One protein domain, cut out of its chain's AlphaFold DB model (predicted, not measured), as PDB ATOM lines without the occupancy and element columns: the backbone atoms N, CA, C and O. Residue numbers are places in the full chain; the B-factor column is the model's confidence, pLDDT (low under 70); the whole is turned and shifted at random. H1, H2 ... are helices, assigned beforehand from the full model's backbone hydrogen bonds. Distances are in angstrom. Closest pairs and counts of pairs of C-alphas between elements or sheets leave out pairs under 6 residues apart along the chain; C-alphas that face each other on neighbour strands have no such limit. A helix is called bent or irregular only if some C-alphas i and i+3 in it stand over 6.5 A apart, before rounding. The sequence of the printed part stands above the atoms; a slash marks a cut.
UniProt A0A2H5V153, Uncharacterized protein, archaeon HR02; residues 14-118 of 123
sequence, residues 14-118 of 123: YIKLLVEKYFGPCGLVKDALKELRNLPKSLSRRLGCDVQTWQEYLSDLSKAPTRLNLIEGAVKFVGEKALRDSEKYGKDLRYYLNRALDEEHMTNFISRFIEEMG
ATOM      1  N   TYR A  14    -115.785 -51.944  58.452       92.12
ATOM      2  CA  TYR A  14    -115.588 -50.497  58.447       92.12
ATOM      3  C   TYR A  14    -116.095 -49.839  57.155       92.12
ATOM      4  O   TYR A  14    -116.770 -48.814  57.211       92.12
ATOM      5  N   ILE A  15    -115.865 -50.454  55.991       94.31
ATOM      6  CA  ILE A  15    -116.427 -49.965  54.723       94.31
ATOM      7  C   ILE A  15    -117.956 -50.022  54.756       94.31
ATOM      8  O   ILE A  15    -118.604 -49.062  54.342       94.31
ATOM      9  N   LYS A  16    -118.550 -51.088  55.311       96.00
ATOM     10  CA  LYS A  16    -120.008 -51.162  55.506       96.00
ATOM     11  C   LYS A  16    -120.511 -50.036  56.410       96.00
ATOM     12  O   LYS A  16    -121.506 -49.408  56.069       96.00
ATOM     13  N   LEU A  17    -119.809 -49.731  57.505       97.12
ATOM     14  CA  LEU A  17    -120.144 -48.608  58.390       97.12
ATOM     15  C   LEU A  17    -120.070 -47.258  57.665       97.12
ATOM     16  O   LEU A  17    -120.934 -46.409  57.871       97.12
ATOM     17  N   LEU A  18    -119.075 -47.048  56.798       97.44
ATOM     18  CA  LEU A  18    -118.992 -45.833  55.982       97.44
ATOM     19  C   LEU A  18    -120.142 -45.748  54.977       97.44
ATOM     20  O   LEU A  18    -120.750 -44.688  54.836       97.44
ATOM     21  N   VAL A  19    -120.465 -46.851  54.302       98.06
ATOM     22  CA  VAL A  19    -121.602 -46.890  53.378       98.06
ATOM     23  C   VAL A  19    -122.901 -46.594  54.124       98.06
ATOM     24  O   VAL A  19    -123.670 -45.754  53.670       98.06
ATOM     25  N   GLU A  20    -123.125 -47.200  55.288       98.25
ATOM     26  CA  GLU A  20    -124.298 -46.919  56.121       98.25
ATOM     27  C   GLU A  20    -124.356 -45.439  56.518       98.25
ATOM     28  O   GLU A  20    -125.384 -44.788  56.359       98.25
ATOM     29  N   LYS A  21    -123.225 -44.865  56.948       97.75
ATOM     30  CA  LYS A  21    -123.133 -43.454  57.332       97.75
ATOM     31  C   LYS A  21    -123.570 -42.507  56.208       97.75
ATOM     32  O   LYS A  21    -124.303 -41.559  56.480       97.75
ATOM     33  N   TYR A  22    -123.091 -42.715  54.980       97.88
ATOM     34  CA  TYR A  22    -123.331 -41.772  53.878       97.88
ATOM     35  C   TYR A  22    -124.574 -42.106  53.043       97.88
ATOM     36  O   TYR A  22    -125.286 -41.198  52.628       97.88
ATOM     37  N   PHE A  23    -124.857 -43.387  52.806       98.12
ATOM     38  CA  PHE A  23    -125.936 -43.850  51.923       98.12
ATOM     39  C   PHE A  23    -127.174 -44.352  52.685       98.12
ATOM     40  O   PHE A  23    -128.265 -44.405  52.109       98.12
ATOM     41  N   GLY A  24    -127.033 -44.686  53.974       97.81
ATOM     42  CA  GLY A  24    -128.116 -45.122  54.867       97.81
ATOM     43  C   GLY A  24    -129.285 -44.144  54.961       97.81
ATOM     44  O   GLY A  24    -130.415 -44.566  54.708       97.81
ATOM     45  N   PRO A  25    -129.057 -42.834  55.192       97.00
ATOM     46  CA  PRO A  25    -130.136 -41.844  55.271       97.00
ATOM     47  C   PRO A  25    -131.035 -41.776  54.026       97.00
ATOM     48  O   PRO A  25    -132.161 -41.288  54.098       97.00
ATOM     49  N   CYS A  26    -130.555 -42.264  52.880       97.25
ATOM     50  CA  CYS A  26    -131.295 -42.285  51.620       97.25
ATOM     51  C   CYS A  26    -131.776 -43.687  51.204       97.25
ATOM     52  O   CYS A  26    -132.382 -43.823  50.140       97.25
ATOM     53  N   GLY A  27    -131.520 -44.718  52.016       97.50
ATOM     54  CA  GLY A  27    -131.876 -46.106  51.715       97.50
ATOM     55  C   GLY A  27    -131.059 -46.733  50.579       97.50
ATOM     56  O   GLY A  27    -131.524 -47.689  49.966       97.50
ATOM     57  N   LEU A  28    -129.861 -46.211  50.291       98.19
ATOM     58  CA  LEU A  28    -129.037 -46.582  49.123       98.19
ATOM     59  C   LEU A  28    -127.873 -47.529  49.458       98.19
ATOM     60  O   LEU A  28    -126.992 -47.774  48.635       98.19
ATOM     61  N   VAL A  29    -127.854 -48.088  50.668       97.94
ATOM     62  CA  VAL A  29    -126.768 -48.949  51.175       97.94
ATOM     63  C   VAL A  29    -126.529 -50.154  50.270       97.94
ATOM     64  O   VAL A  29    -125.390 -50.483  49.946       97.94
ATOM     65  N   LYS A  30    -127.605 -50.815  49.827       97.25
ATOM     66  CA  LYS A  30    -127.503 -51.997  48.960       97.25
ATOM     67  C   LYS A  30    -126.900 -51.657  47.601       97.25
ATOM     68  O   LYS A  30    -126.093 -52.442  47.105       97.25
ATOM     69  N   ASP A  31    -127.258 -50.511  47.033       97.88
ATOM     70  CA  ASP A  31    -126.773 -50.066  45.726       97.88
ATOM     71  C   ASP A  31    -125.303 -49.643  45.791       97.88
ATOM     72  O   ASP A  31    -124.501 -50.085  44.970       97.88
ATOM     73  N   ALA A  32    -124.910 -48.916  46.839       97.50
ATOM     74  CA  ALA A  32    -123.511 -48.581  47.090       97.50
ATOM     75  C   ALA A  32    -122.642 -49.834  47.290       97.50
ATOM     76  O   ALA A  32    -121.596 -49.983  46.657       97.50
ATOM     77  N   LEU A  33    -123.094 -50.794  48.106       96.88
ATOM     78  CA  LEU A  33    -122.387 -52.068  48.264       96.88
ATOM     79  C   LEU A  33    -122.343 -52.865  46.954       96.88
ATOM     80  O   LEU A  33    -121.359 -53.552  46.692       96.88
ATOM     81  N   LYS A  34    -123.387 -52.797  46.124       96.19
ATOM     82  CA  LYS A  34    -123.407 -53.448  44.809       96.19
ATOM     83  C   LYS A  34    -122.348 -52.858  43.879       96.19
ATOM     84  O   LYS A  34    -121.671 -53.633  43.207       96.19
ATOM     85  N   GLU A  35    -122.167 -51.538  43.857       96.25
ATOM     86  CA  GLU A  35    -121.075 -50.915  43.102       96.25
ATOM     87  C   GLU A  35    -119.712 -51.438  43.584       96.25
ATOM     88  O   GLU A  35    -118.927 -51.938  42.779       96.25
ATOM     89  N   LEU A  36    -119.474 -51.445  44.901       95.62
ATOM     90  CA  LEU A  36    -118.219 -51.946  45.478       95.62
ATOM     91  C   LEU A  36    -117.958 -53.428  45.161       95.62
ATOM     92  O   LEU A  36    -116.823 -53.817  44.885       95.62
ATOM     93  N   ARG A  37    -118.996 -54.273  45.153       95.00
ATOM     94  CA  ARG A  37    -118.875 -55.686  44.742       95.00
ATOM     95  C   ARG A  37    -118.541 -55.835  43.258       95.00
ATOM     96  O   ARG A  37    -117.876 -56.793  42.872       95.00
ATOM     97  N   ASN A  38    -118.990 -54.898  42.425       95.12
ATOM     98  CA  ASN A  38    -118.732 -54.901  40.989       95.12
ATOM     99  C   ASN A  38    -117.367 -54.316  40.610       95.12
ATOM    100  O   ASN A  38    -116.993 -54.430  39.442       95.12
ATOM    101  N   LEU A  39    -116.597 -53.773  41.563       93.50
ATOM    102  CA  LEU A  39    -115.279 -53.185  41.305       93.50
ATOM    103  C   LEU A  39    -114.375 -54.046  40.414       93.50
ATOM    104  O   LEU A  39    -113.885 -53.498  39.434       93.50
ATOM    105  N   PRO A  40    -114.189 -55.365  40.633       93.75
ATOM    106  CA  PRO A  40    -113.325 -56.149  39.752       93.75
ATOM    107  C   PRO A  40    -113.756 -56.124  38.278       93.75
ATOM    108  O   PRO A  40    -112.929 -56.000  37.377       93.75
ATOM    109  N   LYS A  41    -115.068 -56.193  38.023       94.81
ATOM    110  CA  LYS A  41    -115.626 -56.122  36.664       94.81
ATOM    111  C   LYS A  41    -115.475 -54.723  36.082       94.81
ATOM    112  O   LYS A  41    -115.097 -54.575  34.922       94.81
ATOM    113  N   SER A  42    -115.759 -53.699  36.879       94.62
ATOM    114  CA  SER A  42    -115.681 -52.315  36.426       94.62
ATOM    115  C   SER A  42    -114.243 -51.871  36.163       94.62
ATOM    116  O   SER A  42    -114.006 -51.187  35.170       94.62
ATOM    117  N   LEU A  43    -113.285 -52.296  36.991       93.38
ATOM    118  CA  LEU A  43    -111.857 -52.054  36.790       93.38
ATOM    119  C   LEU A  43    -111.345 -52.791  35.552       93.38
ATOM    120  O   LEU A  43    -110.699 -52.157  34.730       93.38
ATOM    121  N   SER A  44    -111.726 -54.056  35.343       93.88
ATOM    122  CA  SER A  44    -111.382 -54.802  34.120       93.88
ATOM    123  C   SER A  44    -111.816 -54.063  32.850       93.88
ATOM    124  O   SER A  44    -111.041 -53.891  31.913       93.88
ATOM    125  N   ARG A  45    -113.046 -53.538  32.847       94.50
ATOM    126  CA  ARG A  45    -113.589 -52.758  31.726       94.50
ATOM    127  C   ARG A  45    -112.857 -51.430  31.498       94.50
ATOM    128  O   ARG A  45    -112.798 -50.976  30.362       94.50
ATOM    129  N   ARG A  46    -112.370 -50.780  32.558       92.50
ATOM    130  CA  ARG A  46    -111.797 -49.421  32.503       92.50
ATOM    131  C   ARG A  46    -110.290 -49.416  32.285       92.50
ATOM    132  O   ARG A  46    -109.797 -48.611  31.513       92.50
ATOM    133  N   LEU A  47    -109.590 -50.308  32.972       91.12
ATOM    134  CA  LEU A  47    -108.133 -50.330  33.082       91.12
ATOM    135  C   LEU A  47    -107.500 -51.518  32.344       91.12
ATOM    136  O   LEU A  47    -106.280 -51.660  32.338       91.12
ATOM    137  N   GLY A  48    -108.308 -52.391  31.739       89.19
ATOM    138  CA  GLY A  48    -107.832 -53.655  31.185       89.19
ATOM    139  C   GLY A  48    -107.562 -54.691  32.278       89.19
ATOM    140  O   GLY A  48    -108.047 -54.560  33.400       89.19
ATOM    141  N   CYS A  49    -106.806 -55.741  31.944       90.25
ATOM    142  CA  CYS A  49    -106.665 -56.970  32.743       90.25
ATOM    143  C   CYS A  49    -107.991 -57.720  32.955       90.25
ATOM    144  O   CYS A  49    -109.091 -57.185  32.802       90.25
ATOM    145  N   ASP A  50    -107.901 -59.006  33.270       93.12
ATOM    146  CA  ASP A  50    -109.078 -59.822  33.542       93.12
ATOM    147  C   ASP A  50    -109.641 -59.566  34.956       93.12
ATOM    148  O   ASP A  50    -109.000 -58.982  35.834       93.12
ATOM    149  N   VAL A  51    -110.881 -60.008  35.175       92.94
ATOM    150  CA  VAL A  51    -111.604 -59.832  36.443       92.94
ATOM    151  C   VAL A  51    -110.889 -60.511  37.613       92.94
ATOM    152  O   VAL A  51    -110.931 -59.978  38.721       92.94
ATOM    153  N   GLN A  52    -110.240 -61.656  37.387       91.81
ATOM    154  CA  GLN A  52    -109.559 -62.402  38.442       91.81
ATOM    155  C   GLN A  52    -108.326 -61.637  38.928       91.81
ATOM    156  O   GLN A  52    -108.154 -61.488  40.134       91.81
ATOM    157  N   THR A  53    -107.550 -61.045  38.017       91.00
ATOM    158  CA  THR A  53    -106.427 -60.163  38.367       91.00
ATOM    159  C   THR A  53    -106.873 -59.041  39.314       91.00
ATOM    160  O   THR A  53    -106.246 -58.792  40.347       91.00
ATOM    161  N   TRP A  54    -108.002 -58.382  39.022       91.38
ATOM    162  CA  TRP A  54    -108.534 -57.341  39.906       91.38
ATOM    163  C   TRP A  54    -109.093 -57.892  41.212       91.38
ATOM    164  O   TRP A  54    -108.949 -57.239  42.240       91.38
ATOM    165  N   GLN A  55    -109.714 -59.073  41.208       91.31
ATOM    166  CA  GLN A  55    -110.142 -59.733  42.442       91.31
ATOM    167  C   GLN A  55    -108.950 -60.041  43.342       91.31
ATOM    168  O   GLN A  55    -109.032 -59.785  44.538       91.31
ATOM    169  N   GLU A  56    -107.846 -60.540  42.792       89.12
ATOM    170  CA  GLU A  56    -106.618 -60.834  43.530       89.12
ATOM    171  C   GLU A  56    -105.989 -59.554  44.083       89.12
ATOM    172  O   GLU A  56    -105.761 -59.467  45.288       89.12
ATOM    173  N   TYR A  57    -105.826 -58.515  43.255       88.00
ATOM    174  CA  TYR A  57    -105.377 -57.193  43.711       88.00
ATOM    175  C   TYR A  57    -106.270 -56.645  44.832       88.00
ATOM    176  O   TYR A  57    -105.792 -56.144  45.855       88.00
ATOM    177  N   LEU A  58    -107.589 -56.774  44.660       87.94
ATOM    178  CA  LEU A  58    -108.555 -56.328  45.646       87.94
ATOM    179  C   LEU A  58    -108.644 -57.248  46.866       87.94
ATOM    180  O   LEU A  58    -109.208 -56.844  47.869       87.94
ATOM    181  N   SER A  59    -108.107 -58.461  46.834       85.25
ATOM    182  CA  SER A  59    -108.148 -59.399  47.963       85.25
ATOM    183  C   SER A  59    -106.819 -59.475  48.706       85.25
ATOM    184  O   SER A  59    -106.794 -59.924  49.849       85.25
ATOM    185  N   ASP A  60    -105.734 -58.988  48.105       80.88
ATOM    186  CA  ASP A  60    -104.385 -59.040  48.659       80.88
ATOM    187  C   ASP A  60    -104.287 -58.265  49.983       80.88
ATOM    188  O   ASP A  60    -104.350 -57.031  50.036       80.88
ATOM    189  N   LEU A  61    -104.144 -59.017  51.078       67.25
ATOM    190  CA  LEU A  61    -104.019 -58.481  52.430       67.25
ATOM    191  C   LEU A  61    -102.647 -57.843  52.683       67.25
ATOM    192  O   LEU A  61    -102.537 -56.965  53.537       67.25
ATOM    193  N   SER A  62    -101.611 -58.218  51.925       67.31
ATOM    194  CA  SER A  62    -100.267 -57.642  52.067       67.31
ATOM    195  C   SER A  62    -100.193 -56.188  51.576       67.31
ATOM    196  O   SER A  62     -99.343 -55.420  52.022       67.31
ATOM    197  N   LYS A  63    -101.143 -55.783  50.721       66.75
ATOM    198  CA  LYS A  63    -101.344 -54.407  50.232       66.75
ATOM    199  C   LYS A  63    -102.602 -53.751  50.815       66.75
ATOM    200  O   LYS A  63    -103.054 -52.713  50.323       66.75
ATOM    201  N   ALA A  64    -103.169 -54.348  51.869       63.94
ATOM    202  CA  ALA A  64    -104.433 -53.926  52.466       63.94
ATOM    203  C   ALA A  64    -104.486 -52.442  52.849       63.94
ATOM    204  O   ALA A  64    -105.508 -51.836  52.540       63.94
ATOM    205  N   PRO A  65    -103.449 -51.812  53.447       66.31
ATOM    206  CA  PRO A  65    -103.548 -50.413  53.855       66.31
ATOM    207  C   PRO A  65    -103.852 -49.481  52.680       66.31
ATOM    208  O   PRO A  65    -104.805 -48.717  52.737       66.31
ATOM    209  N   THR A  66    -103.115 -49.587  51.572       75.81
ATOM    210  CA  THR A  66    -103.314 -48.717  50.404       75.81
ATOM    211  C   THR A  66    -104.667 -48.956  49.739       75.81
ATOM    212  O   THR A  66    -105.368 -48.003  49.411       75.81
ATOM    213  N   ARG A  67    -105.079 -50.220  49.579       81.81
ATOM    214  CA  ARG A  67    -106.353 -50.558  48.931       81.81
ATOM    215  C   ARG A  67    -107.567 -50.212  49.795       81.81
ATOM    216  O   ARG A  67    -108.541 -49.662  49.288       81.81
ATOM    217  N   LEU A  68    -107.544 -50.565  51.080       81.62
ATOM    218  CA  LEU A  68    -108.648 -50.268  51.991       81.62
ATOM    219  C   LEU A  68    -108.796 -48.760  52.158       81.62
ATOM    220  O   LEU A  68    -109.901 -48.262  51.974       81.62
ATOM    221  N   ASN A  69    -107.691 -48.025  52.328       85.56
ATOM    222  CA  ASN A  69    -107.723 -46.562  52.331       85.56
ATOM    223  C   ASN A  69    -108.305 -45.996  51.030       85.56
ATOM    224  O   ASN A  69    -109.031 -45.006  51.069       85.56
ATOM    225  N   LEU A  70    -108.026 -46.622  49.883       90.12
ATOM    226  CA  LEU A  70    -108.571 -46.198  48.597       90.12
ATOM    227  C   LEU A  70    -110.093 -46.398  48.517       90.12
ATOM    228  O   LEU A  70    -110.809 -45.483  48.114       90.12
ATOM    229  N   ILE A  71    -110.605 -47.559  48.933       93.75
ATOM    230  CA  ILE A  71    -112.051 -47.836  48.930       93.75
ATOM    231  C   ILE A  71    -112.771 -46.966  49.965       93.75
ATOM    232  O   ILE A  71    -113.805 -46.372  49.669       93.75
ATOM    233  N   GLU A  72    -112.212 -46.837  51.168       93.62
ATOM    234  CA  GLU A  72    -112.724 -45.936  52.201       93.62
ATOM    235  C   GLU A  72    -112.745 -44.483  51.722       93.62
ATOM    236  O   GLU A  72    -113.734 -43.774  51.924       93.62
ATOM    237  N   GLY A  73    -111.666 -44.050  51.066       94.00
ATOM    238  CA  GLY A  73    -111.533 -42.734  50.456       94.00
ATOM    239  C   GLY A  73    -112.596 -42.499  49.392       94.00
ATOM    240  O   GLY A  73    -113.229 -41.448  49.407       94.00
ATOM    241  N   ALA A  74    -112.871 -43.491  48.542       96.94
ATOM    242  CA  ALA A  74    -113.915 -43.410  47.526       96.94
ATOM    243  C   ALA A  74    -115.309 -43.222  48.147       96.94
ATOM    244  O   ALA A  74    -116.042 -42.313  47.755       96.94
ATOM    245  N   VAL A  75    -115.661 -44.029  49.157       97.75
ATOM    246  CA  VAL A  75    -116.958 -43.928  49.851       97.75
ATOM    247  C   VAL A  75    -117.108 -42.564  50.529       97.75
ATOM    248  O   VAL A  75    -118.133 -41.900  50.355       97.75
ATOM    249  N   LYS A  76    -116.085 -42.117  51.274       97.25
ATOM    250  CA  LYS A  76    -116.085 -40.807  51.948       97.25
ATOM    251  C   LYS A  76    -116.180 -39.666  50.941       97.25
ATOM    252  O   LYS A  76    -117.019 -38.788  51.107       97.25
ATOM    253  N   PHE A  77    -115.370 -39.702  49.884       96.31
ATOM    254  CA  PHE A  77    -115.349 -38.674  48.848       96.31
ATOM    255  C   PHE A  77    -116.724 -38.506  48.205       96.31
ATOM    256  O   PHE A  77    -117.218 -37.383  48.118       96.31
ATOM    257  N   VAL A  78    -117.356 -39.610  47.795       97.62
ATOM    258  CA  VAL A  78    -118.679 -39.579  47.164       97.62
ATOM    259  C   VAL A  78    -119.741 -39.071  48.134       97.62
ATOM    260  O   VAL A  78    -120.495 -38.161  47.787       97.62
ATOM    261  N   GLY A  79    -119.770 -39.596  49.361       97.38
ATOM    262  CA  GLY A  79    -120.739 -39.184  50.371       97.38
ATOM    263  C   GLY A  79    -120.623 -37.704  50.745       97.38
ATOM    264  O   GLY A  79    -121.612 -36.974  50.740       97.38
ATOM    265  N   GLU A  80    -119.408 -37.225  51.009       97.69
ATOM    266  CA  GLU A  80    -119.159 -35.819  51.335       97.69
ATOM    267  C   GLU A  80    -119.399 -34.891  50.148       97.69
ATOM    268  O   GLU A  80    -119.890 -33.777  50.324       97.69
ATOM    269  N   LYS A  81    -119.068 -35.330  48.929       97.25
ATOM    270  CA  LYS A  81    -119.368 -34.561  47.724       97.25
ATOM    271  C   LYS A  81    -120.875 -34.398  47.540       97.25
ATOM    272  O   LYS A  81    -121.311 -33.282  47.282       97.25
ATOM    273  N   ALA A  82    -121.653 -35.465  47.711       97.31
ATOM    274  CA  ALA A  82    -123.105 -35.406  47.597       97.31
ATOM    275  C   ALA A  82    -123.735 -34.487  48.657       97.31
ATOM    276  O   ALA A  82    -124.628 -33.708  48.331       97.31
ATOM    277  N   LEU A  83    -123.230 -34.520  49.897       96.06
ATOM    278  CA  LEU A  83    -123.638 -33.591  50.958       96.06
ATOM    279  C   LEU A  83    -123.356 -32.133  50.572       96.06
ATOM    280  O   LEU A  83    -124.274 -31.318  50.555       96.06
ATOM    281  N   ARG A  84    -122.116 -31.823  50.168       96.81
ATOM    282  CA  ARG A  84    -121.737 -30.468  49.729       96.81
ATOM    283  C   ARG A  84    -122.560 -29.986  48.537       96.81
ATOM    284  O   ARG A  84    -122.951 -28.822  48.487       96.81
ATOM    285  N   ASP A  85    -122.811 -30.855  47.563       96.50
ATOM    286  CA  ASP A  85    -123.606 -30.507  46.386       96.50
ATOM    287  C   ASP A  85    -125.081 -30.275  46.765       96.50
ATOM    288  O   ASP A  85    -125.720 -29.368  46.224       96.50
ATOM    289  N   SER A  86    -125.609 -31.033  47.732       96.31
ATOM    290  CA  SER A  86    -126.957 -30.828  48.274       96.31
ATOM    291  C   SER A  86    -127.102 -29.455  48.924       96.31
ATOM    292  O   SER A  86    -128.006 -28.698  48.565       96.31
ATOM    293  N   GLU A  87    -126.157 -29.094  49.791       95.44
ATOM    294  CA  GLU A  87    -126.120 -27.797  50.474       95.44
ATOM    295  C   GLU A  87    -125.954 -26.631  49.490       95.44
ATOM    296  O   GLU A  87    -126.591 -25.589  49.636       95.44
ATOM    297  N   LYS A  88    -125.115 -26.803  48.464       96.38
ATOM    298  CA  LYS A  88    -124.752 -25.730  47.532       96.38
ATOM    299  C   LYS A  88    -125.801 -25.466  46.453       96.38
ATOM    300  O   LYS A  88    -125.982 -24.319  46.049       96.38
ATOM    301  N   TYR A  89    -126.437 -26.511  45.933       94.12
ATOM    302  CA  TYR A  89    -127.263 -26.425  44.723       94.12
ATOM    303  C   TYR A  89    -128.754 -26.708  44.979       94.12
ATOM    304  O   TYR A  89    -129.547 -26.689  44.037       94.12
ATOM    305  N   GLY A  90    -129.153 -26.978  46.227       85.56
ATOM    306  CA  GLY A  90    -130.558 -27.022  46.649       85.56
ATOM    307  C   GLY A  90    -131.363 -28.237  46.173       85.56
ATOM    308  O   GLY A  90    -132.587 -28.240  46.296       85.56
ATOM    309  N   LYS A  91    -130.712 -29.270  45.622       94.50
ATOM    310  CA  LYS A  91    -131.326 -30.599  45.433       94.50
ATOM    311  C   LYS A  91    -131.063 -31.459  46.667       94.50
ATOM    312  O   LYS A  91    -130.066 -31.257  47.359       94.50
ATOM    313  N   ASP A  92    -131.946 -32.412  46.940       95.06
ATOM    314  CA  ASP A  92    -131.780 -33.296  48.091       95.06
ATOM    315  C   ASP A  92    -130.540 -34.205  47.964       95.06
ATOM    316  O   ASP A  92    -130.008 -34.447  46.876       95.06
ATOM    317  N   LEU A  93    -130.058 -34.701  49.104       96.44
ATOM    318  CA  LEU A  93    -128.905 -35.600  49.174       96.44
ATOM    319  C   LEU A  93    -129.120 -36.875  48.345       96.44
ATOM    320  O   LEU A  93    -128.196 -37.357  47.688       96.44
ATOM    321  N   ARG A  94    -130.348 -37.410  48.348       97.56
ATOM    322  CA  ARG A  94    -130.695 -38.652  47.652       97.56
ATOM    323  C   ARG A  94    -130.493 -38.524  46.147       97.56
ATOM    324  O   ARG A  94    -130.000 -39.460  45.528       97.56
ATOM    325  N   TYR A  95    -130.833 -37.378  45.568       97.62
ATOM    326  CA  TYR A  95    -130.605 -37.060  44.167       97.62
ATOM    327  C   TYR A  95    -129.118 -37.157  43.816       97.62
ATOM    328  O   TYR A  95    -128.760 -37.843  42.860       97.62
ATOM    329  N   TYR A  96    -128.242 -36.533  44.609       98.12
ATOM    330  CA  TYR A  96    -126.802 -36.562  44.346       98.12
ATOM    331  C   TYR A  96    -126.176 -37.935  44.572       98.12
ATOM    332  O   TYR A  96    -125.320 -38.337  43.789       98.12
ATOM    333  N   LEU A  97    -126.615 -38.670  45.595       98.19
ATOM    334  CA  LEU A  97    -126.134 -40.030  45.834       98.19
ATOM    335  C   LEU A  97    -126.578 -40.995  44.730       98.19
ATOM    336  O   LEU A  97    -125.751 -41.760  44.250       98.19
ATOM    337  N   ASN A  98    -127.837 -40.934  44.281       98.12
ATOM    338  CA  ASN A  98    -128.299 -41.727  43.136       98.12
ATOM    339  C   ASN A  98    -127.476 -41.415  41.890       98.12
ATOM    340  O   ASN A  98    -126.944 -42.323  41.265       98.12
ATOM    341  N   ARG A  99    -127.291 -40.126  41.585       97.62
ATOM    342  CA  ARG A  99    -126.475 -39.705  40.447       97.62
ATOM    343  C   ARG A  99    -125.039 -40.228  40.545       97.62
ATOM    344  O   ARG A  99    -124.479 -40.660  39.545       97.62
ATOM    345  N   ALA A 100    -124.444 -40.192  41.735       97.38
ATOM    346  CA  ALA A 100    -123.097 -40.705  41.947       97.38
ATOM    347  C   ALA A 100    -123.008 -42.222  41.714       97.38
ATOM    348  O   ALA A 100    -122.015 -42.682  41.156       97.38
ATOM    349  N   LEU A 101    -124.034 -42.985  42.106       97.62
ATOM    350  CA  LEU A 101    -124.117 -44.427  41.853       97.62
ATOM    351  C   LEU A 101    -124.349 -44.732  40.366       97.62
ATOM    352  O   LEU A 101    -123.676 -45.600  39.813       97.62
ATOM    353  N   ASP A 102    -125.246 -43.992  39.706       97.00
ATOM    354  CA  ASP A 102    -125.534 -44.130  38.271       97.00
ATOM    355  C   ASP A 102    -124.288 -43.859  37.415       97.00
ATOM    356  O   ASP A 102    -124.039 -44.535  36.417       97.00
ATOM    357  N   GLU A 103    -123.478 -42.880  37.822       96.44
ATOM    358  CA  GLU A 103    -122.229 -42.506  37.157       96.44
ATOM    359  C   GLU A 103    -121.004 -43.304  37.669       96.44
ATOM    360  O   GLU A 103    -119.874 -43.015  37.263       96.44
ATOM    361  N   GLU A 104    -121.200 -44.302  38.542       96.62
ATOM    362  CA  GLU A 104    -120.154 -45.138  39.162       96.62
ATOM    363  C   GLU A 104    -119.001 -44.315  39.787       96.62
ATOM    364  O   GLU A 104    -117.814 -44.555  39.532       96.62
ATOM    365  N   HIS A 105    -119.312 -43.274  40.567       97.12
ATOM    366  CA  HIS A 105    -118.307 -42.332  41.086       97.12
ATOM    367  C   HIS A 105    -117.270 -42.977  42.003       97.12
ATOM    368  O   HIS A 105    -116.112 -42.554  41.968       97.12
ATOM    369  N   MET A 106    -117.634 -43.990  42.799       97.06
ATOM    370  CA  MET A 106    -116.652 -44.677  43.649       97.06
ATOM    371  C   MET A 106    -115.658 -45.443  42.778       97.06
ATOM    372  O   MET A 106    -114.447 -45.351  42.976       97.06
ATOM    373  N   THR A 107    -116.162 -46.132  41.757       95.62
ATOM    374  CA  THR A 107    -115.339 -46.816  40.759       95.62
ATOM    375  C   THR A 107    -114.427 -45.841  40.017       95.62
ATOM    376  O   THR A 107    -113.239 -46.121  39.882       95.62
ATOM    377  N   ASN A 108    -114.950 -44.693  39.570       95.06
ATOM    378  CA  ASN A 108    -114.171 -43.654  38.880       95.06
ATOM    379  C   ASN A 108    -113.028 -43.126  39.753       95.06
ATOM    380  O   ASN A 108    -111.923 -42.899  39.266       95.06
ATOM    381  N   PHE A 109    -113.303 -42.904  41.041       94.62
ATOM    382  CA  PHE A 109    -112.304 -42.456  42.003       94.62
ATOM    383  C   PHE A 109    -111.178 -43.488  42.140       94.62
ATOM    384  O   PHE A 109    -110.002 -43.149  42.021       94.62
ATOM    385  N   ILE A 110    -111.547 -44.759  42.329       94.12
ATOM    386  CA  ILE A 110    -110.599 -45.867  42.483       94.12
ATOM    387  C   ILE A 110    -109.770 -46.053  41.210       94.12
ATOM    388  O   ILE A 110    -108.551 -46.181  41.297       94.12
ATOM    389  N   SER A 111    -110.404 -46.047  40.035       92.44
ATOM    390  CA  SER A 111    -109.705 -46.288  38.773       92.44
ATOM    391  C   SER A 111    -108.674 -45.204  38.480       92.44
ATOM    392  O   SER A 111    -107.536 -45.532  38.161       92.44
ATOM    393  N   ARG A 112    -109.038 -43.931  38.679       90.81
ATOM    394  CA  ARG A 112    -108.123 -42.797  38.485       90.81
ATOM    395  C   ARG A 112    -106.899 -42.878  39.383       90.81
ATOM    396  O   ARG A 112    -105.785 -42.679  38.922       90.81
ATOM    397  N   PHE A 113    -107.096 -43.216  40.653       89.00
ATOM    398  CA  PHE A 113    -105.980 -43.349  41.582       89.00
ATOM    399  C   PHE A 113    -105.024 -44.483  41.181       89.00
ATOM    400  O   PHE A 113    -103.809 -44.345  41.287       89.00
ATOM    401  N   ILE A 114    -105.560 -45.608  40.694       87.94
ATOM    402  CA  ILE A 114    -104.751 -46.738  40.211       87.94
ATOM    403  C   ILE A 114    -103.940 -46.347  38.963       87.94
ATOM    404  O   ILE A 114    -102.768 -46.719  38.870       87.94
ATOM    405  N   GLU A 115    -104.535 -45.585  38.038       86.06
ATOM    406  CA  GLU A 115    -103.842 -45.026  36.867       86.06
ATOM    407  C   GLU A 115    -102.716 -44.070  37.284       86.06
ATOM    408  O   GLU A 115    -101.586 -44.214  36.822       86.06
ATOM    409  N   GLU A 116    -102.987 -43.141  38.208       84.12
ATOM    410  CA  GLU A 116    -101.999 -42.177  38.721       84.12
ATOM    411  C   GLU A 116    -100.828 -42.856  39.443       84.12
ATOM    412  O   GLU A 116     -99.696 -42.375  39.398       84.12
ATOM    413  N   MET A 117    -101.073 -44.003  40.079       79.06
ATOM    414  CA  MET A 117    -100.031 -44.813  40.706       79.06
ATOM    415  C   MET A 117     -99.167 -45.608  39.710       79.06
ATOM    416  O   MET A 117     -98.212 -46.259  40.139       79.06
ATOM    417  N   GLY A 118     -99.496 -45.618  38.414       69.25
ATOM    418  CA  GLY A 118     -98.774 -46.396  37.402       69.25
ATOM    419  C   GLY A 118     -98.872 -47.915  37.599       69.25
ATOM    420  O   GLY A 118     -98.047 -48.666  37.084       69.25
TER     421      GLY A 118
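What this domain is: This is residues 14 to 118 of the 123 residues of an uncharacterized protein of archaeon HR02 (UniProt A0A2H5V153). Long helix H4 runs the length of an elongated body. H1, H5 and H6 pack on it, with H2b and H3 at one end. With 105 residues printed, six helices, no named strand, it is all helix and compact, radius of gyration of the C-alphas 13.9 A, spans 41 by 24 by 22 A.

Where its parts are: H4, residues 61 to 89, runs 40.3 A from (-104.019, -58.481, 52.430). H2, 29 to 47, one helix by hydrogen bonds, is bent, with C-alphas 37 and 40 7.5 A apart, into H2a, 29 to 37, and H2b, 40 to 47. H1 is 14 to 26, H3 51 to 59, H5 93 to 102, H6 105 to 116, ending at (-101.999, -42.177, 38.721).

How they stand to each other: H4 touches H1, closest C-alphas Gly 79 and Tyr 22, 5.1 A. H1 and H2a form a hairpin. O i to N i+4 pairs within hydrogen-bond range are 7 of 9 in H1, 23 of 25 in H4, every one elsewhere.

The domain as a whole: The printed part has no cut; residues 61 to 65 and 118 are under pLDDT 70.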